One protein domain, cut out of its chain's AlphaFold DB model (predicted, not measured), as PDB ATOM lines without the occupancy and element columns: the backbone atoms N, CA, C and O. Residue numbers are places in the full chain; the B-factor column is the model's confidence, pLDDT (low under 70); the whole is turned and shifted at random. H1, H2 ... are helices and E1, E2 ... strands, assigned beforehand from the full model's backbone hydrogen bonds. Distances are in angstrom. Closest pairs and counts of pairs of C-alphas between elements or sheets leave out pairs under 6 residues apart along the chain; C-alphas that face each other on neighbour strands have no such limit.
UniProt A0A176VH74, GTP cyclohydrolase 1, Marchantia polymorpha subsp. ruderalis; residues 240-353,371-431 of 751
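Overview. This is residues 240 to 353 and 371 to 431 of the 751 residues of the protein "GTP cyclohydrolase 1" of Marchantia polymorpha subsp. ruderalis (UniProt A0A176VH74). A twisted sheet of four long strands, E2, E3, E5 and E6, forms the middle layer of the domain, with the helical hairpin of H2 and H3 over one face, H4 over the other, and the sheet curling round H3. The two short strands E1 and E4 make a separate small sheet near one end of the length, H1 packs on H2 and H3, and residues 410 to 431 form a long tail with no named element. The 175 printed residues hold five named helices and six named strands in the order H1 E1 E2 E3 E4 H2 H3 E5 E6 H4 H5; both sheets are antiparallel and the class is mixed, helices and strands. The whole is compact, with a radius of gyration of the C-alphas of 17.1 A, though elongated in outline, 58 by 34 by 24 A.

Along the chain. H1, residues 241 to 245, begins with C-alpha 241 at (20.097, -8.677, 3.871), and E1 is residues 249 to 251. E2, residues 267 to 278, 29.2 A long, bends by 62 degrees at residue 275. E3 is residues 284 to 294, 31.8 A, and E4 residues 299 to 301. H2 is residues 305 to 314, 14.1 A, and H3 residues 320 to 335, 22.9 A, from C-alpha 320 at (30.328, -23.352, 0.076). E5, residues 339 to 349, is 32.8 A and E6, residues 374 to 384, 33.2 A. H4 is residues 392 to 401, 14.3 A; H5, residues 405 to 409, ends with C-alpha 409 at (20.937, -35.090, -7.425).

Arrangement. The larger sheet runs E2, E3, E5, E6. Within hydrogen-bond range are N 274 and O 287 in the hairpin E2 and E3, 2.9 A, N 288 and O 345 between E3 and E5, 2.7 A, and N 342 and O 381 between E5 and E6, 2.8 A. H3 is on this sheet, its Ala 324 C-alpha 5.4 A from that of Ala 381. H2, on the same face, touches H3 at a steep tilt of 41 degrees, opposite ways; the closest C-alphas are those of Leu 313 and Leu 323, 6.7 A. H1 touches H3, with the C-alphas of Glu 242 and Thr 334 closest at 5.5 A. H4 is on the opposite face at a height of 9.8 A over the sheet. H5 only grazes the sheet with residues 407 to 408. E1 and E4 are antiparallel, with N 250 and O 300 2.9 A apart. In H1 to H5, every O i to N i+4 pair is within hydrogen-bond range.

Size, cuts and confidence. The C-alphas of Ala 253 and Phe 431, the two farthest apart, are 58.8 A apart. Residues 354 to 370 are not printed, and C-alphas 353 and 371 are 15.0 A apart across this cut. The link E1 to E2 is long. Mean pLDDT of the printed part is 77.0; 52 residues are under 70, among them 251 to 264 and 404 to 431.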
ATOM      1  N   THR A 240      23.429  -6.385   6.614       93.81
ATOM      2  CA  THR A 240      22.280  -7.298   6.695       93.81
ATOM      3  C   THR A 240      21.539  -7.369   5.362       93.81
ATOM      4  O   THR A 240      21.546  -6.413   4.575       93.81
ATOM      5  N   ALA A 241      20.878  -8.498   5.094       93.88
ATOM      6  CA  ALA A 241      20.097  -8.677   3.871       93.88
ATOM      7  C   ALA A 241      18.926  -7.687   3.810       93.88
ATOM      8  O   ALA A 241      18.682  -7.086   2.762       93.88
ATOM      9  N   GLU A 242      18.290  -7.423   4.951       92.06
ATOM     10  CA  GLU A 242      17.217  -6.441   5.115       92.06
ATOM     11  C   GLU A 242      17.702  -5.034   4.755       92.06
ATOM     12  O   GLU A 242      17.024  -4.319   4.017       92.06
ATOM     13  N   GLY A 243      18.902  -4.647   5.202       91.69
ATOM     14  CA  GLY A 243      19.500  -3.353   4.863       91.69
ATOM     15  C   GLY A 243      19.829  -3.210   3.372       91.69
ATOM     16  O   GLY A 243      19.755  -2.114   2.816       91.69
ATOM     17  N   ILE A 244      20.151  -4.315   2.692       93.06
ATOM     18  CA  ILE A 244      20.465  -4.327   1.256       93.06
ATOM     19  C   ILE A 244      19.191  -4.300   0.403       93.06
ATOM     20  O   ILE A 244      19.116  -3.526  -0.565       93.06
ATOM     21  N   ILE A 245      18.218  -5.155   0.725       88.12
ATOM     22  CA  ILE A 245      17.006  -5.393  -0.070       88.12
ATOM     23  C   ILE A 245      15.902  -4.389   0.261       88.12
ATOM     24  O   ILE A 245      15.202  -3.970  -0.658       88.12
ATOM     25  N   GLY A 246      15.754  -3.972   1.523       74.19
ATOM     26  CA  GLY A 246      14.529  -3.381   2.082       74.19
ATOM     27  C   GLY A 246      13.953  -2.148   1.373       74.19
ATOM     28  O   GLY A 246      12.777  -1.850   1.542       74.19
ATOM     29  N   GLY A 247      14.733  -1.449   0.542       70.81
ATOM     30  CA  GLY A 247      14.266  -0.322  -0.279       70.81
ATOM     31  C   GLY A 247      13.967  -0.638  -1.753       70.81
ATOM     32  O   GLY A 247      13.725   0.289  -2.516       70.81
ATOM     33  N   ALA A 248      14.055  -1.897  -2.194       76.69
ATOM     34  CA  ALA A 248      14.013  -2.281  -3.612       76.69
ATOM     35  C   ALA A 248      13.125  -3.509  -3.880       76.69
ATOM     36  O   ALA A 248      13.498  -4.399  -4.651       76.69
ATOM     37  N   LEU A 249      11.971  -3.553  -3.215       78.38
ATOM     38  CA  LEU A 249      10.879  -4.463  -3.539       78.38
ATOM     39  C   LEU A 249       9.881  -3.709  -4.417       78.38
ATOM     40  O   LEU A 249       9.331  -2.689  -4.002       78.38
ATOM     41  N   PHE A 250       9.686  -4.195  -5.636       76.75
ATOM     42  CA  PHE A 250       8.805  -3.586  -6.628       76.75
ATOM     43  C   PHE A 250       7.514  -4.384  -6.728       76.75
ATOM     44  O   PHE A 250       7.550  -5.608  -6.623       76.75
ATOM     45  N   THR A 251       6.398  -3.685  -6.929       69.31
ATOM     46  CA  THR A 251       5.105  -4.289  -7.253       69.31
ATOM     47  C   THR A 251       5.011  -4.522  -8.755       69.31
ATOM     48  O   THR A 251       4.947  -3.551  -9.506       69.31
ATOM     49  N   GLU A 252       4.985  -5.779  -9.188       62.19
ATOM     50  CA  GLU A 252       4.708  -6.149 -10.583       62.19
ATOM     51  C   GLU A 252       3.257  -6.636 -10.718       62.19
ATOM     52  O   GLU A 252       2.780  -7.443  -9.917       62.19
ATOM     53  N   ALA A 253       2.528  -6.124 -11.712       48.25
ATOM     54  CA  ALA A 253       1.134  -6.494 -11.946       48.25
ATOM     55  C   ALA A 253       1.044  -7.888 -12.602       48.25
ATOM     56  O   ALA A 253       1.674  -8.121 -13.632       48.25
ATOM     57  N   GLY A 254       0.233  -8.797 -12.038       52.03
ATOM     58  CA  GLY A 254      -0.050 -10.123 -12.625       52.03
ATOM     59  C   GLY A 254       0.407 -11.348 -11.817       52.03
ATOM     60  O   GLY A 254       0.254 -12.474 -12.284       52.03
ATOM     61  N   THR A 255       0.920 -11.183 -10.593       52.25
ATOM     62  CA  THR A 255       1.421 -12.310  -9.765       52.25
ATOM     63  C   THR A 255       0.343 -13.131  -9.044       52.25
ATOM     64  O   THR A 255       0.657 -14.027  -8.260       52.25
ATOM     65  N   ASP A 256      -0.929 -12.814  -9.262       48.62
ATOM     66  CA  ASP A 256      -2.008 -13.120  -8.316       48.62
ATOM     67  C   ASP A 256      -2.660 -14.494  -8.566       48.62
ATOM     68  O   ASP A 256      -3.576 -14.894  -7.851       48.62
ATOM     69  N   GLY A 257      -2.173 -15.258  -9.546       49.88
ATOM     70  CA  GLY A 257      -2.612 -16.630  -9.782       49.88
ATOM     71  C   GLY A 257      -2.587 -17.018 -11.253       49.88
ATOM     72  O   GLY A 257      -3.473 -16.644 -12.011       49.88
ATOM     73  N   GLY A 258      -1.607 -17.833 -11.641       41.41
ATOM     74  CA  GLY A 258      -1.610 -18.505 -12.940       41.41
ATOM     75  C   GLY A 258      -0.260 -18.489 -13.641       41.41
ATOM     76  O   GLY A 258       0.388 -17.460 -13.794       41.41
ATOM     77  N   THR A 259       0.163 -19.673 -14.069       44.59
ATOM     78  CA  THR A 259       1.346 -19.935 -14.887       44.59
ATOM     79  C   THR A 259       1.228 -19.258 -16.256       44.59
ATOM     80  O   THR A 259       0.576 -19.791 -17.150       44.59
ATOM     81  N   GLY A 260       1.888 -18.110 -16.429       36.88
ATOM     82  CA  GLY A 260       2.213 -17.548 -17.744       36.88
ATOM     83  C   GLY A 260       1.920 -16.055 -17.902       36.88
ATOM     84  O   GLY A 260       0.776 -15.634 -17.813       36.88
ATOM     85  N   GLY A 261       2.969 -15.284 -18.219       40.66
ATOM     86  CA  GLY A 261       2.871 -13.939 -18.806       40.66
ATOM     87  C   GLY A 261       2.583 -12.798 -17.827       40.66
ATOM     88  O   GLY A 261       1.500 -12.232 -17.859       40.66
ATOM     89  N   GLY A 262       3.562 -12.429 -16.989       45.69
ATOM     90  CA  GLY A 262       3.464 -11.276 -16.075       45.69
ATOM     91  C   GLY A 262       3.669 -11.642 -14.603       45.69
ATOM     92  O   GLY A 262       2.762 -11.542 -13.792       45.69
ATOM     93  N   SER A 263       4.887 -12.070 -14.244       48.97
ATOM     94  CA  SER A 263       5.412 -12.243 -12.868       48.97
ATOM     95  C   SER A 263       4.834 -13.338 -11.935       48.97
ATOM     96  O   SER A 263       5.110 -13.328 -10.743       48.97
ATOM     97  N   GLY A 264       4.149 -14.368 -12.446       56.88
ATOM     98  CA  GLY A 264       3.841 -15.595 -11.673       56.88
ATOM     99  C   GLY A 264       4.917 -16.704 -11.700       56.88
ATOM    100  O   GLY A 264       4.731 -17.754 -11.087       56.88
ATOM    101  N   GLY A 265       6.006 -16.516 -12.457       76.00
ATOM    102  CA  GLY A 265       7.045 -17.529 -12.709       76.00
ATOM    103  C   GLY A 265       8.319 -17.364 -11.871       76.00
ATOM    104  O   GLY A 265       8.490 -16.378 -11.158       76.00
ATOM    105  N   MET A 266       9.231 -18.333 -11.978       88.75
ATOM    106  CA  MET A 266      10.531 -18.309 -11.302       88.75
ATOM    107  C   MET A 266      11.453 -17.233 -11.899       88.75
ATOM    108  O   MET A 266      11.655 -17.169 -13.109       88.75
ATOM    109  N   VAL A 267      12.043 -16.406 -11.038       91.00
ATOM    110  CA  VAL A 267      13.084 -15.433 -11.385       91.00
ATOM    111  C   VAL A 267      14.441 -16.073 -11.126       91.00
ATOM    112  O   VAL A 267      14.674 -16.572 -10.027       91.00
ATOM    113  N   VAL A 268      15.344 -16.035 -12.110       93.56
ATOM    114  CA  VAL A 268      16.691 -16.616 -12.005       93.56
ATOM    115  C   VAL A 268      17.754 -15.556 -12.283       93.56
ATOM    116  O   VAL A 268      17.759 -14.930 -13.340       93.56
ATOM    117  N   VAL A 269      18.699 -15.397 -11.356       95.00
ATOM    118  CA  VAL A 269      19.925 -14.611 -11.537       95.00
ATOM    119  C   VAL A 269      21.116 -15.555 -11.459       95.00
ATOM    120  O   VAL A 269      21.411 -16.126 -10.412       95.00
ATOM    121  N   ARG A 270      21.799 -15.733 -12.590       94.06
ATOM    122  CA  ARG A 270      22.897 -16.695 -12.751       94.06
ATOM    123  C   ARG A 270      24.250 -16.013 -12.917       94.06
ATOM    124  O   ARG A 270      24.311 -14.872 -13.370       94.06
ATOM    125  N   LYS A 271      25.326 -16.760 -12.655       92.75
ATOM    126  CA  LYS A 271      26.729 -16.328 -12.819       92.75
ATOM    127  C   LYS A 271      27.099 -15.114 -11.957       92.75
ATOM    128  O   LYS A 271      27.775 -14.199 -12.418       92.75
ATOM    129  N   ILE A 272      26.666 -15.118 -10.698       94.81
ATOM    130  CA  ILE A 272      27.111 -14.145  -9.700       94.81
ATOM    131  C   ILE A 272      28.465 -14.618  -9.166       94.81
ATOM    132  O   ILE A 272      28.518 -15.501  -8.311       94.81
ATOM    133  N   ASP A 273      29.561 -14.085  -9.698       91.75
ATOM    134  CA  ASP A 273      30.903 -14.425  -9.226       91.75
ATOM    135  C   ASP A 273      31.278 -13.614  -7.962       91.75
ATOM    136  O   ASP A 273      30.969 -12.426  -7.858       91.75
ATOM    137  N   ALA A 274      31.956 -14.255  -7.009       91.62
ATOM    138  CA  ALA A 274      32.466 -13.644  -5.780       91.62
ATOM    139  C   ALA A 274      33.697 -14.403  -5.245       91.62
ATOM    140  O   ALA A 274      34.016 -15.505  -5.698       91.62
ATOM    141  N   PHE A 275      34.369 -13.836  -4.242       91.06
ATOM    142  CA  PHE A 275      35.384 -14.527  -3.440       91.06
ATOM    143  C   PHE A 275      34.997 -14.520  -1.965       91.06
ATOM    144  O   PHE A 275      34.388 -13.563  -1.481       91.06
ATOM    145  N   ALA A 276      35.394 -15.577  -1.261       90.38
ATOM    146  CA  ALA A 276      35.284 -15.676   0.189       90.38
ATOM    147  C   ALA A 276      36.554 -16.272   0.797       90.38
ATOM    148  O   ALA A 276      37.351 -16.903   0.099       90.38
ATOM    149  N   LEU A 277      36.735 -16.074   2.103       89.88
ATOM    150  CA  LEU A 277      37.762 -16.765   2.876       89.88
ATOM    151  C   LEU A 277      37.189 -18.060   3.442       89.88
ATOM    152  O   LEU A 277      36.112 -18.065   4.035       89.88
ATOM    153  N   CYS A 278      37.919 -19.158   3.270       87.88
ATOM    154  CA  CYS A 278      37.515 -20.453   3.788       87.88
ATOM    155  C   CYS A 278      37.584 -20.456   5.319       87.88
ATOM    156  O   CYS A 278      38.655 -20.254   5.892       87.88
ATOM    157  N   ASP A 279      36.470 -20.757   5.983       84.75
ATOM    158  CA  ASP A 279      36.409 -20.910   7.443       84.75
ATOM    159  C   ASP A 279      37.346 -22.004   7.976       84.75
ATOM    160  O   ASP A 279      37.766 -21.954   9.124       84.75
ATOM    161  N   THR A 280      37.718 -22.961   7.130       80.62
ATOM    162  CA  THR A 280      38.419 -24.183   7.511       80.62
ATOM    163  C   THR A 280      39.941 -24.072   7.386       80.62
ATOM    164  O   THR A 280      40.676 -24.747   8.108       80.62
ATOM    165  N   CYS A 281      40.435 -23.270   6.442       79.12
ATOM    166  CA  CYS A 281      41.872 -23.141   6.163       79.12
ATOM    167  C   CYS A 281      42.347 -21.697   5.976       79.12
ATOM    168  O   CYS A 281      43.531 -21.489   5.733       79.12
ATOM    169  N   PHE A 282      41.446 -20.717   6.087       85.19
ATOM    170  CA  PHE A 282      41.738 -19.286   5.985       85.19
ATOM    171  C   PHE A 282      42.284 -18.828   4.619       85.19
ATOM    172  O   PHE A 282      42.857 -17.747   4.497       85.19
ATOM    173  N   LEU A 283      42.096 -19.638   3.572       85.19
ATOM    174  CA  LEU A 283      42.496 -19.312   2.202       85.19
ATOM    175  C   LEU A 283      41.323 -18.774   1.382       85.19
ATOM    176  O   LEU A 283      40.192 -19.228   1.577       85.19
ATOM    177  N   PRO A 284      41.568 -17.858   0.430       87.19
ATOM    178  CA  PRO A 284      40.536 -17.443  -0.502       87.19
ATOM    179  C   PRO A 284      40.095 -18.596  -1.400       87.19
ATOM    180  O   PRO A 284      40.921 -19.361  -1.903       87.19
ATOM    181  N   PHE A 285      38.800 -18.661  -1.672       86.81
ATOM    182  CA  PHE A 285      38.229 -19.532  -2.686       86.81
ATOM    183  C   PHE A 285      37.257 -18.748  -3.563       86.81
ATOM    184  O   PHE A 285      36.630 -17.776  -3.128       86.81
ATOM    185  N   ARG A 286      37.183 -19.145  -4.833       88.06
ATOM    186  CA  ARG A 286      36.297 -18.522  -5.810       88.06
ATOM    187  C   ARG A 286      34.920 -19.153  -5.706       88.06
ATOM    188  O   ARG A 286      34.805 -20.369  -5.574       88.06
ATOM    189  N   ILE A 287      33.894 -18.330  -5.844       90.25
ATOM    190  CA  ILE A 287      32.497 -18.734  -5.841       90.25
ATOM    191  C   ILE A 287      31.812 -18.213  -7.102       90.25
ATOM    192  O   ILE A 287      32.084 -17.106  -7.566       90.25
ATOM    193  N   ARG A 288      30.882 -19.007  -7.622       92.69
ATOM    194  CA  ARG A 288      29.864 -18.609  -8.581       92.69
ATOM    195  C   ARG A 288      28.504 -19.076  -8.079       92.69
ATOM    196  O   ARG A 288      28.224 -20.268  -8.026       92.69
ATOM    197  N   CYS A 289      27.659 -18.116  -7.731       95.19
ATOM    198  CA  CYS A 289      26.304 -18.365  -7.273       95.19
ATOM    199  C   CYS A 289      25.299 -18.201  -8.414       95.19
ATOM    200  O   CYS A 289      25.380 -17.279  -9.233       95.19
ATOM    201  N   HIS A 290      24.292 -19.062  -8.397       96.31
ATOM    202  CA  HIS A 290      23.073 -18.939  -9.178       96.31
ATOM    203  C   HIS A 290      21.900 -18.965  -8.216       96.31
ATOM    204  O   HIS A 290      21.808 -19.868  -7.389       96.31
ATOM    205  N   VAL A 291      21.026 -17.973  -8.301       96.50
ATOM    206  CA  VAL A 291      19.905 -17.794  -7.378       96.50
ATOM    207  C   VAL A 291      18.612 -17.845  -8.167       96.50
ATOM    208  O   VAL A 291      18.472 -17.144  -9.169       96.50
ATOM    209  N   ALA A 292      17.664 -18.638  -7.691       95.12
ATOM    210  CA  ALA A 292      16.308 -18.689  -8.201       95.12
ATOM    211  C   ALA A 292      15.313 -18.390  -7.081       95.12
ATOM    212  O   ALA A 292      15.496 -18.843  -5.954       95.12
ATOM    213  N   TYR A 293      14.245 -17.654  -7.371       93.69
ATOM    214  CA  TYR A 293      13.135 -17.498  -6.435       93.69
ATOM    215  C   TYR A 293      11.797 -17.365  -7.155       93.69
ATOM    216  O   TYR A 293      11.731 -16.951  -8.310       93.69
ATOM    217  N   ILE A 294      10.719 -17.712  -6.461       91.12
ATOM    218  CA  ILE A 294       9.344 -17.580  -6.937       91.12
ATOM    219  C   ILE A 294       8.706 -16.414  -6.171       91.12
ATOM    220  O   ILE A 294       8.518 -16.537  -4.955       91.12
ATOM    221  N   PRO A 295       8.404 -15.281  -6.835       88.06
ATOM    222  CA  PRO A 295       7.798 -14.114  -6.199       88.06
ATOM    223  C   PRO A 295       6.498 -14.445  -5.451       88.06
ATOM    224  O   PRO A 295       5.774 -15.374  -5.812       88.06
ATOM    225  N   PHE A 296       6.185 -13.657  -4.421       83.69
ATOM    226  CA  PHE A 296       4.916 -13.734  -3.695       83.69
ATOM    227  C   PHE A 296       4.348 -12.338  -3.422       83.69
ATOM    228  O   PHE A 296       5.084 -11.425  -3.039       83.69
ATOM    229  N   GLY A 297       3.032 -12.176  -3.597       72.38
ATOM    230  CA  GLY A 297       2.310 -10.948  -3.248       72.38
ATOM    231  C   GLY A 297       2.776  -9.713  -4.025       72.38
ATOM    232  O   GLY A 297       2.992  -8.669  -3.419       72.38
ATOM    233  N   GLN A 298       2.989  -9.844  -5.338       66.44
ATOM    234  CA  GLN A 298       3.501  -8.802  -6.239       66.44
ATOM    235  C   GLN A 298       4.915  -8.293  -5.929       66.44
ATOM    236  O   GLN A 298       5.379  -7.408  -6.629       66.44
ATOM    237  N   ARG A 299       5.646  -8.845  -4.951       74.88
ATOM    238  CA  ARG A 299       6.987  -8.364  -4.578       74.88
ATOM    239  C   ARG A 299       8.082  -9.011  -5.430       74.88
ATOM    240  O   ARG A 299       8.371 -10.199  -5.286       74.88
ATOM    241  N   VAL A 300       8.745  -8.213  -6.265       84.31
ATOM    242  CA  VAL A 300       9.941  -8.602  -7.031       84.31
ATOM    243  C   VAL A 300      11.157  -7.844  -6.496       84.31
ATOM    244  O   VAL A 300      11.109  -6.631  -6.292       84.31
ATOM    245  N   VAL A 301      12.259  -8.556  -6.256       87.38
ATOM    246  CA  VAL A 301      13.521  -7.971  -5.789       87.38
ATOM    247  C   VAL A 301      14.258  -7.351  -6.972       87.38
ATOM    248  O   VAL A 301      14.429  -7.990  -8.009       87.38
ATOM    249  N   GLY A 302      14.762  -6.124  -6.816       86.56
ATOM    250  CA  GLY A 302      15.644  -5.530  -7.822       86.56
ATOM    251  C   GLY A 302      16.863  -6.418  -8.104       86.56
ATOM    252  O   GLY A 302      17.604  -6.758  -7.183       86.56
ATOM    253  N   LEU A 303      17.113  -6.754  -9.375       86.62
ATOM    254  CA  LEU A 303      18.140  -7.734  -9.779       86.62
ATOM    255  C   LEU A 303      19.539  -7.433  -9.216       86.62
ATOM    256  O   LEU A 303      20.281  -8.349  -8.879       86.62
ATOM    257  N   SER A 304      19.888  -6.153  -9.041       89.88
ATOM    258  CA  SER A 304      21.176  -5.731  -8.474       89.88
ATOM    259  C   SER A 304      21.341  -6.041  -6.980       89.88
ATOM    260  O   SER A 304      22.451  -5.930  -6.456       89.88
ATOM    261  N   LYS A 305      20.272  -6.423  -6.271       93.06
ATOM    262  CA  LYS A 305      20.305  -6.734  -4.837       93.06
ATOM    263  C   LYS A 305      20.770  -8.155  -4.551       93.06
ATOM    264  O   LYS A 305      21.507  -8.332  -3.589       93.06
ATOM    265  N   LEU A 306      20.439  -9.135  -5.397       93.75
ATOM    266  CA  LEU A 306      20.889 -10.520  -5.193       93.75
ATOM    267  C   LEU A 306      22.428 -10.636  -5.222       93.75
ATOM    268  O   LEU A 306      22.982 -11.162  -4.258       93.75
ATOM    269  N   PRO A 307      23.156 -10.056  -6.203       95.06
ATOM    270  CA  PRO A 307      24.618 -10.016  -6.166       95.06
ATOM    271  C   PRO A 307      25.190  -9.304  -4.937       95.06
ATOM    272  O   PRO A 307      26.224  -9.711  -4.416       95.06
ATOM    273  N   ARG A 308      24.519  -8.258  -4.436       94.75
ATOM    274  CA  ARG A 308      24.955  -7.545  -3.225       94.75
ATOM    275  C   ARG A 308      24.809  -8.402  -1.971       94.75
ATOM    276  O   ARG A 308      25.694  -8.348  -1.125       94.75
ATOM    277  N   VAL A 309      23.739  -9.193  -1.866       96.06
ATOM    278  CA  VAL A 309      23.560 -10.152  -0.763       96.06
ATOM    279  C   VAL A 309      24.610 -11.259  -0.841       96.06
ATOM    280  O   VAL A 309      25.235 -11.565   0.169       96.06
ATOM    281  N   VAL A 310      24.874 -11.795  -2.040       96.38
ATOM    282  CA  VAL A 310      25.955 -12.774  -2.252       96.38
ATOM    283  C   VAL A 310      27.305 -12.195  -1.824       96.38
ATOM    284  O   VAL A 310      28.008 -12.837  -1.052       96.38
ATOM    285  N   ASN A 311      27.645 -10.974  -2.253       94.06
ATOM    286  CA  ASN A 311      28.898 -10.322  -1.864       94.06
ATOM    287  C   ASN A 311      28.962 -10.066  -0.349       94.06
ATOM    288  O   ASN A 311      29.980 -10.343   0.265       94.06
ATOM    289  N   MET A 312      27.881  -9.600   0.284       95.00
ATOM    290  CA  MET A 312      27.829  -9.458   1.747       95.00
ATOM    291  C   MET A 312      28.159 -10.777   2.455       95.00
ATOM    292  O   MET A 312      28.962 -10.784   3.381       95.00
ATOM    293  N   LEU A 313      27.550 -11.889   2.041       95.12
ATOM    294  CA  LEU A 313      27.797 -13.181   2.681       95.12
ATOM    295  C   LEU A 313      29.187 -13.732   2.354       95.12
ATOM    296  O   LEU A 313      29.783 -14.400   3.196       95.12
ATOM    297  N   SER A 314      29.726 -13.441   1.165       94.44
ATOM    298  CA  SER A 314      31.068 -13.868   0.767       94.44
ATOM    299  C   SER A 314      32.179 -13.077   1.473       94.44
ATOM    300  O   SER A 314      33.274 -13.605   1.648       94.44
ATOM    301  N   ARG A 315      31.913 -11.853   1.957       93.12
ATOM    302  CA  ARG A 315      32.817 -11.082   2.841       93.12
ATOM    303  C   ARG A 315      32.742 -11.534   4.302       93.12
ATOM    304  O   ARG A 315      32.604 -10.713   5.211       93.12
ATOM    305  N   ARG A 316      32.803 -12.850   4.509       90.56
ATOM    306  CA  ARG A 316      32.819 -13.537   5.805       90.56
ATOM    307  C   ARG A 316      33.681 -14.798   5.700       90.56
ATOM    308  O   ARG A 316      34.014 -15.242   4.598       90.56
ATOM    309  N   LEU A 317      33.992 -15.416   6.837       90.06
ATOM    310  CA  LEU A 317      34.490 -16.792   6.870       90.06
ATOM    311  C   LEU A 317      33.374 -17.758   6.462       90.06
ATOM    312  O   LEU A 317      32.358 -17.895   7.156       90.06
ATOM    313  N   GLN A 318      33.585 -18.433   5.335       90.38
ATOM    314  CA  GLN A 318      32.584 -19.267   4.685       90.38
ATOM    315  C   GLN A 318      33.116 -20.645   4.311       90.38
ATOM    316  O   GLN A 318      34.300 -20.842   4.045       90.38
ATOM    317  N   ASN A 319      32.186 -21.579   4.180       87.94
ATOM    318  CA  ASN A 319      32.338 -22.746   3.327       87.94
ATOM    319  C   ASN A 319      31.186 -22.749   2.303       87.94
ATOM    320  O   ASN A 319      30.138 -22.159   2.582       87.94
ATOM    321  N   PRO A 320      31.348 -23.378   1.124       86.38
ATOM    322  CA  PRO A 320      30.328 -23.352   0.076       86.38
ATOM    323  C   PRO A 320      28.911 -23.721   0.544       86.38
ATOM    324  O   PRO A 320      27.961 -23.016   0.204       86.38
ATOM    325  N   GLN A 321      28.750 -24.786   1.342       87.06
ATOM    326  CA  GLN A 321      27.421 -25.230   1.787       87.06
ATOM    327  C   GLN A 321      26.792 -24.242   2.772       87.06
ATOM    328  O   GLN A 321      25.609 -23.922   2.661       87.06
ATOM    329  N   LYS A 322      27.584 -23.728   3.721       88.94
ATOM    330  CA  LYS A 322      27.151 -22.689   4.658       88.94
ATOM    331  C   LYS A 322      26.695 -21.439   3.909       88.94
ATOM    332  O   LYS A 322      25.607 -20.948   4.187       88.94
ATOM    333  N   LEU A 323      27.463 -20.988   2.916       93.19
ATOM    334  CA  LEU A 323      27.096 -19.848   2.078       93.19
ATOM    335  C   LEU A 323      25.761 -20.077   1.356       93.19
ATOM    336  O   LEU A 323      24.919 -19.182   1.348       93.19
ATOM    337  N   ALA A 324      25.554 -21.260   0.765       94.88
ATOM    338  CA  ALA A 324      24.298 -21.597   0.096       94.88
ATOM    339  C   ALA A 324      23.107 -21.536   1.068       94.88
ATOM    340  O   ALA A 324      22.090 -20.912   0.761       94.88
ATOM    341  N   ASN A 325      23.264 -22.127   2.258       94.19
ATOM    342  CA  ASN A 325      22.241 -22.138   3.302       94.19
ATOM    343  C   ASN A 325      21.926 -20.722   3.804       94.19
ATOM    344  O   ASN A 325      20.760 -20.341   3.846       94.19
ATOM    345  N   GLU A 326      22.946 -19.929   4.148       95.62
ATOM    346  CA  GLU A 326      22.776 -18.550   4.624       95.62
ATOM    347  C   GLU A 326      22.144 -17.650   3.561       95.62
ATOM    348  O   GLU A 326      21.301 -16.821   3.888       95.62
ATOM    349  N   LEU A 327      22.509 -17.826   2.288       97.06
ATOM    350  CA  LEU A 327      21.933 -17.071   1.182       97.06
ATOM    351  C   LEU A 327      20.445 -17.368   1.024       97.06
ATOM    352  O   LEU A 327      19.634 -16.447   0.994       97.06
ATOM    353  N   VAL A 328      20.077 -18.648   0.951       97.12
ATOM    354  CA  VAL A 328      18.675 -19.075   0.867       97.12
ATOM    355  C   VAL A 328      17.887 -18.589   2.075       97.12
ATOM    356  O   VAL A 328      16.796 -18.052   1.901       97.12
ATOM    357  N   GLN A 329      18.456 -18.712   3.275       96.12
ATOM    358  CA  GLN A 329      17.819 -18.278   4.510       96.12
ATOM    359  C   GLN A 329      17.572 -16.769   4.525       96.12
ATOM    360  O   GLN A 329      16.442 -16.338   4.725       96.12
ATOM    361  N   ALA A 330      18.608 -15.977   4.247       95.56
ATOM    362  CA  ALA A 330      18.525 -14.525   4.242       95.56
ATOM    363  C   ALA A 330      17.502 -14.022   3.214       95.56
ATOM    364  O   ALA A 330      16.668 -13.181   3.521       95.56
ATOM    365  N   LEU A 331      17.516 -14.571   1.996       94.56
ATOM    366  CA  LEU A 331      16.538 -14.204   0.972       94.56
ATOM    367  C   LEU A 331      15.110 -14.599   1.379       94.56
ATOM    368  O   LEU A 331      14.179 -13.821   1.168       94.56
ATOM    369  N   TYR A 332      14.939 -15.781   1.974       94.12
ATOM    370  CA  TYR A 332      13.633 -16.246   2.427       94.12
ATOM    371  C   TYR A 332      13.053 -15.340   3.521       94.12
ATOM    372  O   TYR A 332      11.898 -14.936   3.423       94.12
ATOM    373  N   ASP A 333      13.865 -14.972   4.511       93.00
ATOM    374  CA  ASP A 333      13.433 -14.158   5.649       93.00
ATOM    375  C   ASP A 333      13.204 -12.686   5.268       93.00
ATOM    376  O   ASP A 333      12.311 -12.039   5.811       93.00
ATOM    377  N   THR A 334      13.970 -12.143   4.313       91.25
ATOM    378  CA  THR A 334      13.883 -10.716   3.975       91.25
ATOM    379  C   THR A 334      12.667 -10.354   3.110       91.25
ATOM    380  O   THR A 334      12.117  -9.263   3.269       91.25
ATOM    381  N   PHE A 335      12.255 -11.200   2.155       86.75
ATOM    382  CA  PHE A 335      11.146 -10.858   1.240       86.75
ATOM    383  C   PHE A 335      10.094 -11.957   1.037       86.75
ATOM    384  O   PHE A 335       9.169 -11.758   0.246       86.75
ATOM    385  N   GLU A 336      10.201 -13.068   1.774       88.81
ATOM    386  CA  GLU A 336       9.194 -14.135   1.876       88.81
ATOM    387  C   GLU A 336       8.656 -14.615   0.507       88.81
ATOM    388  O   GLU A 336       7.455 -14.508   0.225       88.81
ATOM    389  N   PRO A 337       9.523 -15.115  -0.394       91.38
ATOM    390  CA  PRO A 337       9.083 -15.722  -1.644       91.38
ATOM    391  C   PRO A 337       8.296 -17.016  -1.399       91.38
ATOM    392  O   PRO A 337       8.445 -17.676  -0.372       91.38
ATOM    393  N   LEU A 338       7.539 -17.462  -2.406       91.25
ATOM    394  CA  LEU A 338       6.914 -18.791  -2.381       91.25
ATOM    395  C   LEU A 338       7.958 -19.916  -2.322       91.25
ATOM    396  O   LEU A 338       7.678 -20.998  -1.810       91.25
ATOM    397  N   GLY A 339       9.144 -19.681  -2.876       92.50
ATOM    398  CA  GLY A 339      10.291 -20.573  -2.787       92.50
ATOM    399  C   GLY A 339      11.558 -19.880  -3.265       92.50
ATOM    400  O   GLY A 339      11.493 -18.972  -4.089       92.50
ATOM    401  N   VAL A 340      12.706 -20.303  -2.751       95.75
ATOM    402  CA  VAL A 340      14.027 -19.790  -3.137       95.75
ATOM    403  C   VAL A 340      15.022 -20.940  -3.171       95.75
ATOM    404  O   VAL A 340      14.937 -21.857  -2.359       95.75
ATOM    405  N   ALA A 341      15.948 -20.900  -4.118       96.00
ATOM    406  CA  ALA A 341      17.029 -21.854  -4.267       96.00
ATOM    407  C   ALA A 341      18.320 -21.135  -4.650       96.00
ATOM    408  O   ALA A 341      18.306 -20.109  -5.334       96.00
ATOM    409  N   ALA A 342      19.441 -21.706  -4.236       95.88
ATOM    410  CA  ALA A 342      20.758 -21.296  -4.675       95.88
ATOM    411  C   ALA A 342      21.580 -22.524  -5.063       95.88
ATOM    412  O   ALA A 342      21.619 -23.503  -4.319       95.88
ATOM    413  N   VAL A 343      22.263 -22.448  -6.203       94.44
ATOM    414  CA  VAL A 343      23.346 -23.361  -6.588       94.44
ATOM    415  C   VAL A 343      24.645 -22.577  -6.501       94.44
ATOM    416  O   VAL A 343      24.754 -21.481  -7.052       94.44
ATOM    417  N   VAL A 344      25.624 -23.127  -5.795       92.50
ATOM    418  CA  VAL A 344      26.925 -22.507  -5.563       92.50
ATOM    419  C   VAL A 344      27.988 -23.427  -6.141       92.50
ATOM    420  O   VAL A 344      28.277 -24.487  -5.590       92.50
ATOM    421  N   GLU A 345      28.572 -23.011  -7.259       89.56
ATOM    422  CA  GLU A 345      29.810 -23.586  -7.772       89.56
ATOM    423  C   GLU A 345      30.977 -22.883  -7.080       89.56
ATOM    424  O   GLU A 345      30.986 -21.661  -6.910       89.56
ATOM    425  N   SER A 346      31.981 -23.635  -6.665       86.25
ATOM    426  CA  SER A 346      33.152 -23.093  -5.993       86.25
ATOM    427  C   SER A 346      34.418 -23.760  -6.491       86.25
ATOM    428  O   SER A 346      34.402 -24.910  -6.917       86.25
ATOM    429  N   TRP A 347      35.520 -23.023  -6.430       85.12
ATOM    430  CA  TRP A 347      36.853 -23.506  -6.745       85.12
ATOM    431  C   TRP A 347      37.740 -23.135  -5.570       85.12
ATOM    432  O   TRP A 347      37.912 -21.950  -5.276       85.12
ATOM    433  N   HIS A 348      38.282 -24.138  -4.885       80.56
ATOM    434  CA  HIS A 348      39.143 -23.956  -3.721       80.56
ATOM    435  C   HIS A 348      40.608 -24.231  -4.065       80.56
ATOM    436  O   HIS A 348      40.898 -25.128  -4.850       80.56
ATOM    437  N   LEU A 349      41.538 -23.488  -3.463       74.44
ATOM    438  CA  LEU A 349      42.971 -23.709  -3.656       74.44
ATOM    439  C   LEU A 349      43.414 -25.092  -3.149       74.44
ATOM    440  O   LEU A 349      43.011 -25.532  -2.067       74.44
ATOM    441  N   GLU A 350      44.266 -25.753  -3.923       66.56
ATOM    442  CA  GLU A 350      44.902 -27.026  -3.596       66.56
ATOM    443  C   GLU A 350      46.059 -26.846  -2.589       66.56
ATOM    444  O   GLU A 350      46.616 -25.759  -2.405       66.56
ATOM    445  N   TRP A 351      46.443 -27.935  -1.918       64.94
ATOM    446  CA  TRP A 351      47.608 -27.959  -1.036       64.94
ATOM    447  C   TRP A 351      48.931 -27.810  -1.822       64.94
ATOM    448  O   TRP A 351      49.141 -28.535  -2.801       64.94
ATOM    449  N   PRO A 352      49.879 -26.960  -1.374       57.47
ATOM    450  CA  PRO A 352      51.197 -26.827  -1.987       57.47
ATOM    451  C   PRO A 352      51.919 -28.181  -2.067       57.47
ATOM    452  O   PRO A 352      52.200 -28.815  -1.050       57.47
ATOM    453  N   GLY A 353      52.222 -28.639  -3.284       48.34
ATOM    454  CA  GLY A 353      52.913 -29.914  -3.518       48.34
ATOM    455  C   GLY A 353      52.009 -31.152  -3.593       48.34
ATOM    456  O   GLY A 353      52.518 -32.267  -3.523       48.34
ATOM    457  N   GLY A 371      43.078 -26.135 -14.812       41.28
ATOM    458  CA  GLY A 371      42.658 -25.563 -13.543       41.28
ATOM    459  C   GLY A 371      43.808 -25.679 -12.555       41.28
ATOM    460  O   GLY A 371      43.773 -26.542 -11.689       41.28
ATOM    461  N   PHE A 372      44.842 -24.847 -12.717       49.62
ATOM    462  CA  PHE A 372      45.981 -24.745 -11.799       49.62
ATOM    463  C   PHE A 372      45.522 -24.780 -10.334       49.62
ATOM    464  O   PHE A 372      45.029 -23.775  -9.832       49.62
ATOM    465  N   GLY A 373      45.677 -25.917  -9.653       55.62
ATOM    466  CA  GLY A 373      45.446 -26.025  -8.213       55.62
ATOM    467  C   GLY A 373      44.066 -25.566  -7.732       55.62
ATOM    468  O   GLY A 373      43.965 -25.078  -6.608       55.62
ATOM    469  N   TRP A 374      43.021 -25.680  -8.557       69.62
ATOM    470  CA  TRP A 374      41.646 -25.377  -8.158       69.62
ATOM    471  C   TRP A 374      40.833 -26.664  -8.055       69.62
ATOM    472  O   TRP A 374      40.608 -27.342  -9.053       69.62
ATOM    473  N   VAL A 375      40.342 -26.966  -6.857       69.81
ATOM    474  CA  VAL A 375      39.445 -28.091  -6.593       69.81
ATOM    475  C   VAL A 375      37.999 -27.602  -6.722       69.81
ATOM    476  O   VAL A 375      37.581 -26.776  -5.902       69.81
ATOM    477  N   PRO A 376      37.243 -28.037  -7.748       77.25
ATOM    478  CA  PRO A 376      35.860 -27.622  -7.924       77.25
ATOM    479  C   PRO A 376      34.939 -28.324  -6.918       77.25
ATOM    480  O   PRO A 376      35.157 -29.474  -6.539       77.25
ATOM    481  N   THR A 377      33.886 -27.644  -6.481       79.12
ATOM    482  CA  THR A 377      32.814 -28.215  -5.656       79.12
ATOM    483  C   THR A 377      31.510 -27.496  -5.967       79.12
ATOM    484  O   THR A 377      31.479 -26.265  -5.974       79.12
ATOM    485  N   THR A 378      30.438 -28.257  -6.171       83.75
ATOM    486  CA  THR A 378      29.094 -27.734  -6.430       83.75
ATOM    487  C   THR A 378      28.181 -28.129  -5.280       83.75
ATOM    488  O   THR A 378      28.097 -29.301  -4.926       83.75
ATOM    489  N   VAL A 379      27.504 -27.150  -4.688       86.94
ATOM    490  CA  VAL A 379      26.533 -27.353  -3.606       86.94
ATOM    491  C   VAL A 379      25.248 -26.597  -3.900       86.94
ATOM    492  O   VAL A 379      25.207 -25.729  -4.774       86.94
ATOM    493  N   TYR A 380      24.189 -26.901  -3.157       91.81
ATOM    494  CA  TYR A 380      22.925 -26.194  -3.282       91.81
ATOM    495  C   TYR A 380      22.214 -26.054  -1.939       91.81
ATOM    496  O   TYR A 380      22.503 -26.766  -0.976       91.81
ATOM    497  N   ALA A 381      21.259 -25.134  -1.897       93.81
ATOM    498  CA  ALA A 381      20.275 -25.006  -0.836       93.81
ATOM    499  C   ALA A 381      18.948 -24.560  -1.451       93.81
ATOM    500  O   ALA A 381      18.936 -23.900  -2.493       93.81
ATOM    501  N   ALA A 382      17.831 -24.888  -0.808       94.94
ATOM    502  CA  ALA A 382      16.531 -24.353  -1.185       94.94
ATOM    503  C   ALA A 382      15.536 -24.380  -0.029       94.94
ATOM    504  O   ALA A 382      15.739 -25.075   0.963       94.94
ATOM    505  N   ARG A 383      14.466 -23.598  -0.173       94.50
ATOM    506  CA  ARG A 383      13.378 -23.478   0.796       94.50
ATOM    507  C   ARG A 383      12.053 -23.169   0.094       94.50
ATOM    508  O   ARG A 383      12.034 -22.546  -0.972       94.50
ATOM    509  N   GLY A 384      10.935 -23.582   0.693       92.38
ATOM    510  CA  GLY A 384       9.586 -23.332   0.169       92.38
ATOM    511  C   GLY A 384       9.269 -24.201  -1.051       92.38
ATOM    512  O   GLY A 384       9.663 -25.359  -1.121       92.38
ATOM    513  N   LYS A 385       8.584 -23.655  -2.063       90.25
ATOM    514  CA  LYS A 385       8.208 -24.403  -3.282       90.25
ATOM    515  C   LYS A 385       9.389 -24.988  -4.069       90.25
ATOM    516  O   LYS A 385       9.175 -25.886  -4.878       90.25
ATOM    517  N   LEU A 386      10.608 -24.499  -3.837       90.62
ATOM    518  CA  LEU A 386      11.832 -25.019  -4.445       90.62
ATOM    519  C   LEU A 386      12.561 -26.036  -3.548       90.62
ATOM    520  O   LEU A 386      13.660 -26.443  -3.876       90.62
ATOM    521  N   GLU A 387      11.997 -26.486  -2.429       89.69
ATOM    522  CA  GLU A 387      12.659 -27.464  -1.549       89.69
ATOM    523  C   GLU A 387      12.698 -28.880  -2.158       89.69
ATOM    524  O   GLU A 387      13.654 -29.628  -1.960       89.69
ATOM    525  N   ASN A 388      11.703 -29.239  -2.979       85.44
ATOM    526  CA  ASN A 388      11.687 -30.518  -3.685       85.44
ATOM    527  C   ASN A 388      12.580 -30.494  -4.942       85.44
ATOM    528  O   ASN A 388      12.133 -30.109  -6.026       85.44
ATOM    529  N   VAL A 389      13.813 -30.993  -4.806       81.00
ATOM    530  CA  VAL A 389      14.843 -31.095  -5.867       81.00
ATOM    531  C   VAL A 389      14.493 -32.005  -7.054       81.00
ATOM    532  O   VAL A 389      15.162 -31.977  -8.092       81.00
ATOM    533  N   GLN A 390      13.445 -32.820  -6.919       78.94
ATOM    534  CA  GLN A 390      12.932 -33.693  -7.981       78.94
ATOM    535  C   GLN A 390      11.796 -33.045  -8.787       78.94
ATOM    536  O   GLN A 390      11.259 -33.668  -9.697       78.94
ATOM    537  N   SER A 391      11.392 -31.819  -8.448       84.12
ATOM    538  CA  SER A 391      10.344 -31.108  -9.184       84.12
ATOM    539  C   SER A 391      10.826 -30.619 -10.554       84.12
ATOM    540  O   SER A 391      12.001 -30.303 -10.738       84.12
ATOM    541  N   CYS A 392       9.890 -30.462 -11.497       85.62
ATOM    542  CA  CYS A 392      10.168 -29.869 -12.809       85.62
ATOM    543  C   CYS A 392      10.726 -28.438 -12.713       85.62
ATOM    544  O   CYS A 392      11.520 -28.036 -13.556       85.62
ATOM    545  N   LEU A 393      10.384 -27.693 -11.653       86.88
ATOM    546  CA  LEU A 393      10.940 -26.363 -11.378       86.88
ATOM    547  C   LEU A 393      12.462 -26.405 -11.180       86.88
ATOM    548  O   LEU A 393      13.167 -25.476 -11.567       86.88
ATOM    549  N   TRP A 394      12.978 -27.488 -10.598       88.75
ATOM    550  CA  TRP A 394      14.417 -27.693 -10.483       88.75
ATOM    551  C   TRP A 394      15.058 -28.054 -11.815       88.75
ATOM    552  O   TRP A 394      16.125 -27.530 -12.113       88.75
ATOM    553  N   ASP A 395      14.421 -28.900 -12.628       87.81
ATOM    554  CA  ASP A 395      14.919 -29.191 -13.979       87.81
ATOM    555  C   ASP A 395      15.017 -27.907 -14.815       87.81
ATOM    556  O   ASP A 395      16.038 -27.665 -15.458       87.81
ATOM    557  N   GLU A 396      14.003 -27.040 -14.734       89.44
ATOM    558  CA  GLU A 396      14.012 -25.714 -15.360       89.44
ATOM    559  C   GLU A 396      15.151 -24.839 -14.825       89.44
ATOM    560  O   GLU A 396      15.902 -24.255 -15.608       89.44
ATOM    561  N   PHE A 397      15.318 -24.759 -13.501       91.75
ATOM    562  CA  PHE A 397      16.384 -23.964 -12.893       91.75
ATOM    563  C   PHE A 397      17.766 -24.424 -13.368       91.75
ATOM    564  O   PHE A 397      18.558 -23.603 -13.835       91.75
ATOM    565  N   LEU A 398      18.039 -25.730 -13.304       90.38
ATOM    566  CA  LEU A 398      19.316 -26.328 -13.699       90.38
ATOM    567  C   LEU A 398      19.599 -26.158 -15.192       90.38
ATOM    568  O   LEU A 398      20.720 -25.800 -15.565       90.38
ATOM    569  N   ALA A 399      18.575 -26.307 -16.036       89.00
ATOM    570  CA  ALA A 399      18.677 -26.042 -17.466       89.00
ATOM    571  C   ALA A 399      19.023 -24.570 -17.760       89.00
ATOM    572  O   ALA A 399      19.875 -24.297 -18.606       89.00
ATOM    573  N   ILE A 400      18.420 -23.615 -17.038       90.69
ATOM    574  CA  ILE A 400      18.697 -22.177 -17.203       90.69
ATOM    575  C   ILE A 400      20.132 -21.824 -16.788       90.69
ATOM    576  O   ILE A 400      20.775 -20.986 -17.435       90.69
ATOM    577  N   VAL A 401      20.639 -22.413 -15.699       90.94
ATOM    578  CA  VAL A 401      21.998 -22.119 -15.211       90.94
ATOM    579  C   VAL A 401      23.082 -22.879 -15.973       90.94
ATOM    580  O   VAL A 401      24.226 -22.425 -15.992       90.94
ATOM    581  N   GLY A 402      22.718 -23.971 -16.652       86.56
ATOM    582  CA  GLY A 402      23.640 -24.814 -17.408       86.56
ATOM    583  C   GLY A 402      24.523 -25.682 -16.512       86.56
ATOM    584  O   GLY A 402      25.686 -25.895 -16.842       86.56
ATOM    585  N   VAL A 403      23.991 -26.139 -15.374       79.62
ATOM    586  CA  VAL A 403      24.676 -27.054 -14.448       79.62
ATOM    587  C   VAL A 403      24.087 -28.451 -14.626       79.62
ATOM    588  O   VAL A 403      22.867 -28.605 -14.659       79.62
ATOM    589  N   ASP A 404      24.943 -29.468 -14.748       69.44
ATOM    590  CA  ASP A 404      24.496 -30.851 -14.923       69.44
ATOM    591  C   ASP A 404      23.772 -31.345 -13.659       69.44
ATOM    592  O   ASP A 404      24.350 -31.464 -12.574       69.44
ATOM    593  N   GLY A 405      22.475 -31.635 -13.790       59.62
ATOM    594  CA  GLY A 405      21.631 -32.033 -12.666       59.62
ATOM    595  C   GLY A 405      21.991 -33.383 -12.046       59.62
ATOM    596  O   GLY A 405      21.548 -33.670 -10.932       59.62
ATOM    597  N   VAL A 406      22.820 -34.196 -12.709       54.75
ATOM    598  CA  VAL A 406      23.313 -35.468 -12.159       54.75
ATOM    599  C   VAL A 406      24.291 -35.251 -10.997       54.75
ATOM    600  O   VAL A 406      24.282 -36.043 -10.053       54.75
ATOM    601  N   GLU A 407      25.100 -34.183 -11.014       55.53
ATOM    602  CA  GLU A 407      26.029 -33.865  -9.914       55.53
ATOM    603  C   GLU A 407      25.294 -33.392  -8.652       55.53
ATOM    604  O   GLU A 407      25.695 -33.724  -7.541       55.53
ATOM    605  N   ILE A 408      24.177 -32.681  -8.822       60.44
ATOM    606  CA  ILE A 408      23.378 -32.096  -7.733       60.44
ATOM    607  C   ILE A 408      22.448 -33.135  -7.083       60.44
ATOM    608  O   ILE A 408      22.203 -33.093  -5.878       60.44
ATOM    609  N   ARG A 409      21.922 -34.084  -7.873       51.81
ATOM    610  CA  ARG A 409      20.937 -35.090  -7.425       51.81
ATOM    611  C   ARG A 409      21.546 -36.347  -6.810       51.81
ATOM    612  O   ARG A 409      20.815 -37.135  -6.208       51.81
ATOM    613  N   LYS A 410      22.858 -36.560  -6.935       45.53
ATOM    614  CA  LYS A 410      23.547 -37.597  -6.161       45.53
ATOM    615  C   LYS A 410      23.700 -37.084  -4.728       45.53
ATOM    616  O   LYS A 410      24.388 -36.083  -4.541       45.53
ATOM    617  N   PRO A 411      23.122 -37.745  -3.705       34.72
ATOM    618  CA  PRO A 411      23.486 -37.435  -2.334       34.72
ATOM    619  C   PRO A 411      24.969 -37.765  -2.213       34.72
ATOM    620  O   PRO A 411      25.358 -38.935  -2.247       34.72
ATOM    621  N   THR A 412      25.825 -36.750  -2.143       40.19
ATOM    622  CA  THR A 412      27.218 -36.966  -1.774       40.19
ATOM    623  C   THR A 412      27.171 -37.428  -0.327       40.19
ATOM    624  O   THR A 412      26.989 -36.637   0.596       40.19
ATOM    625  N   VAL A 413      27.210 -38.747  -0.144       31.39
ATOM    626  CA  VAL A 413      27.217 -39.419   1.151       31.39
ATOM    627  C   VAL A 413      28.260 -38.731   2.038       31.39
ATOM    628  O   VAL A 413      29.458 -38.853   1.809       31.39
ATOM    629  N   GLY A 414      27.795 -37.973   3.034       33.38
ATOM    630  CA  GLY A 414      28.589 -37.562   4.191       33.38
ATOM    631  C   GLY A 414      29.560 -36.381   4.050       33.38
ATOM    632  O   GLY A 414      30.601 -36.422   4.701       33.38
ATOM    633  N   THR A 415      29.265 -35.313   3.297       35.34
ATOM    634  CA  THR A 415      30.155 -34.129   3.281       35.34
ATOM    635  C   THR A 415      29.501 -32.842   3.796       35.34
ATOM    636  O   THR A 415      29.098 -31.965   3.046       35.34
ATOM    637  N   THR A 416      29.565 -32.627   5.113       36.66
ATOM    638  CA  THR A 416      29.607 -31.284   5.744       36.66
ATOM    639  C   THR A 416      30.959 -30.579   5.471       36.66
ATOM    640  O   THR A 416      31.531 -29.878   6.315       36.66
ATOM    641  N   ASN A 417      31.532 -30.834   4.290       45.00
ATOM    642  CA  ASN A 417      32.969 -30.860   4.029       45.00
ATOM    643  C   ASN A 417      33.275 -30.171   2.695       45.00
ATOM    644  O   ASN A 417      33.816 -30.773   1.777       45.00
ATOM    645  N   ALA A 418      32.910 -28.897   2.585       45.62
ATOM    646  CA  ALA A 418      33.138 -28.094   1.384       45.62
ATOM    647  C   ALA A 418      34.538 -27.432   1.341       45.62
ATOM    648  O   ALA A 418      34.820 -26.574   0.510       45.62
ATOM    649  N   CYS A 419      35.434 -27.853   2.235       44.84
ATOM    650  CA  CYS A 419      36.870 -27.749   2.037       44.84
ATOM    651  C   CYS A 419      37.358 -29.171   1.735       44.84
ATOM    652  O   CYS A 419      37.022 -30.070   2.517       44.84
ATOM    653  N   PRO A 420      38.195 -29.386   0.700       43.69
ATOM    654  CA  PRO A 420      38.810 -30.689   0.457       43.69
ATOM    655  C   PRO A 420      39.407 -31.277   1.744       43.69
ATOM    656  O   PRO A 420      39.395 -32.480   1.927       43.69
ATOM    657  N   SER A 421      39.832 -30.432   2.698       42.28
ATOM    658  CA  SER A 421      40.407 -30.768   4.014       42.28
ATOM    659  C   SER A 421      39.663 -31.737   4.937       42.28
ATOM    660  O   SER A 421      40.272 -32.168   5.916       42.28
ATOM    661  N   LYS A 422      38.401 -32.088   4.675       39.47
ATOM    662  CA  LYS A 422      37.683 -33.100   5.467       39.47
ATOM    663  C   LYS A 422      37.428 -34.419   4.715       39.47
ATOM    664  O   LYS A 422      36.907 -35.351   5.323       39.47
ATOM    665  N   ASP A 423      37.803 -34.532   3.439       39.56
ATOM    666  CA  ASP A 423      37.899 -35.837   2.774       39.56
ATOM    667  C   ASP A 423      39.176 -36.556   3.254       39.56
ATOM    668  O   ASP A 423      40.225 -35.933   3.423       39.56
ATOM    669  N   LYS A 424      39.108 -37.874   3.486       34.75
ATOM    670  CA  LYS A 424      40.253 -38.699   3.929       34.75
ATOM    671  C   LYS A 424      41.383 -38.730   2.893       34.75
ATOM    672  O   LYS A 424      42.515 -39.062   3.232       34.75
ATOM    673  N   SER A 425      41.066 -38.384   1.647       35.12
ATOM    674  CA  SER A 425      42.011 -38.190   0.546       35.12
ATOM    675  C   SER A 425      42.799 -36.873   0.651       35.12
ATOM    676  O   SER A 425      43.835 -36.717   0.004       35.12
ATOM    677  N   CYS A 426      42.347 -35.927   1.481       37.69
ATOM    678  CA  CYS A 426      42.971 -34.624   1.595       37.69
ATOM    679  C   CYS A 426      44.102 -34.593   2.631       37.69
ATOM    680  O   CYS A 426      43.902 -34.960   3.796       37.69
ATOM    681  N   PRO A 427      45.281 -34.053   2.269       39.56
ATOM    682  CA  PRO A 427      46.443 -34.009   3.153       39.56
ATOM    683  C   PRO A 427      46.240 -33.267   4.482       39.56
ATOM    684  O   PRO A 427      47.035 -33.460   5.397       39.56
ATOM    685  N   PHE A 428      45.207 -32.424   4.606       42.56
ATOM    686  CA  PHE A 428      44.900 -31.677   5.831       42.56
ATOM    687  C   PHE A 428      44.334 -32.549   6.965       42.56
ATOM    688  O   PHE A 428      44.434 -32.149   8.124       42.56
ATOM    689  N   PHE A 429      43.754 -33.719   6.662       35.94
ATOM    690  CA  PHE A 429      43.255 -34.652   7.683       35.94
ATOM    691  C   PHE A 429      44.366 -35.575   8.217       35.94
ATOM    692  O   PHE A 429      44.289 -36.059   9.342       35.94
ATOM    693  N   ALA A 430      45.434 -35.775   7.433       36.44
ATOM    694  CA  ALA A 430      46.570 -36.630   7.790       36.44
ATOM    695  C   ALA A 430      47.504 -36.018   8.854       36.44
ATOM    696  O   ALA A 430      48.430 -36.685   9.310       36.44
ATOM    697  N   PHE A 431      47.270 -34.769   9.268       41.50
ATOM    698  CA  PHE A 431      48.041 -34.102  10.315       41.50
ATOM    699  C   PHE A 431      47.167 -33.840  11.548       41.50
ATOM    700  O   PHE A 431      46.763 -32.719  11.842       41.50
TER     701      PHE A 431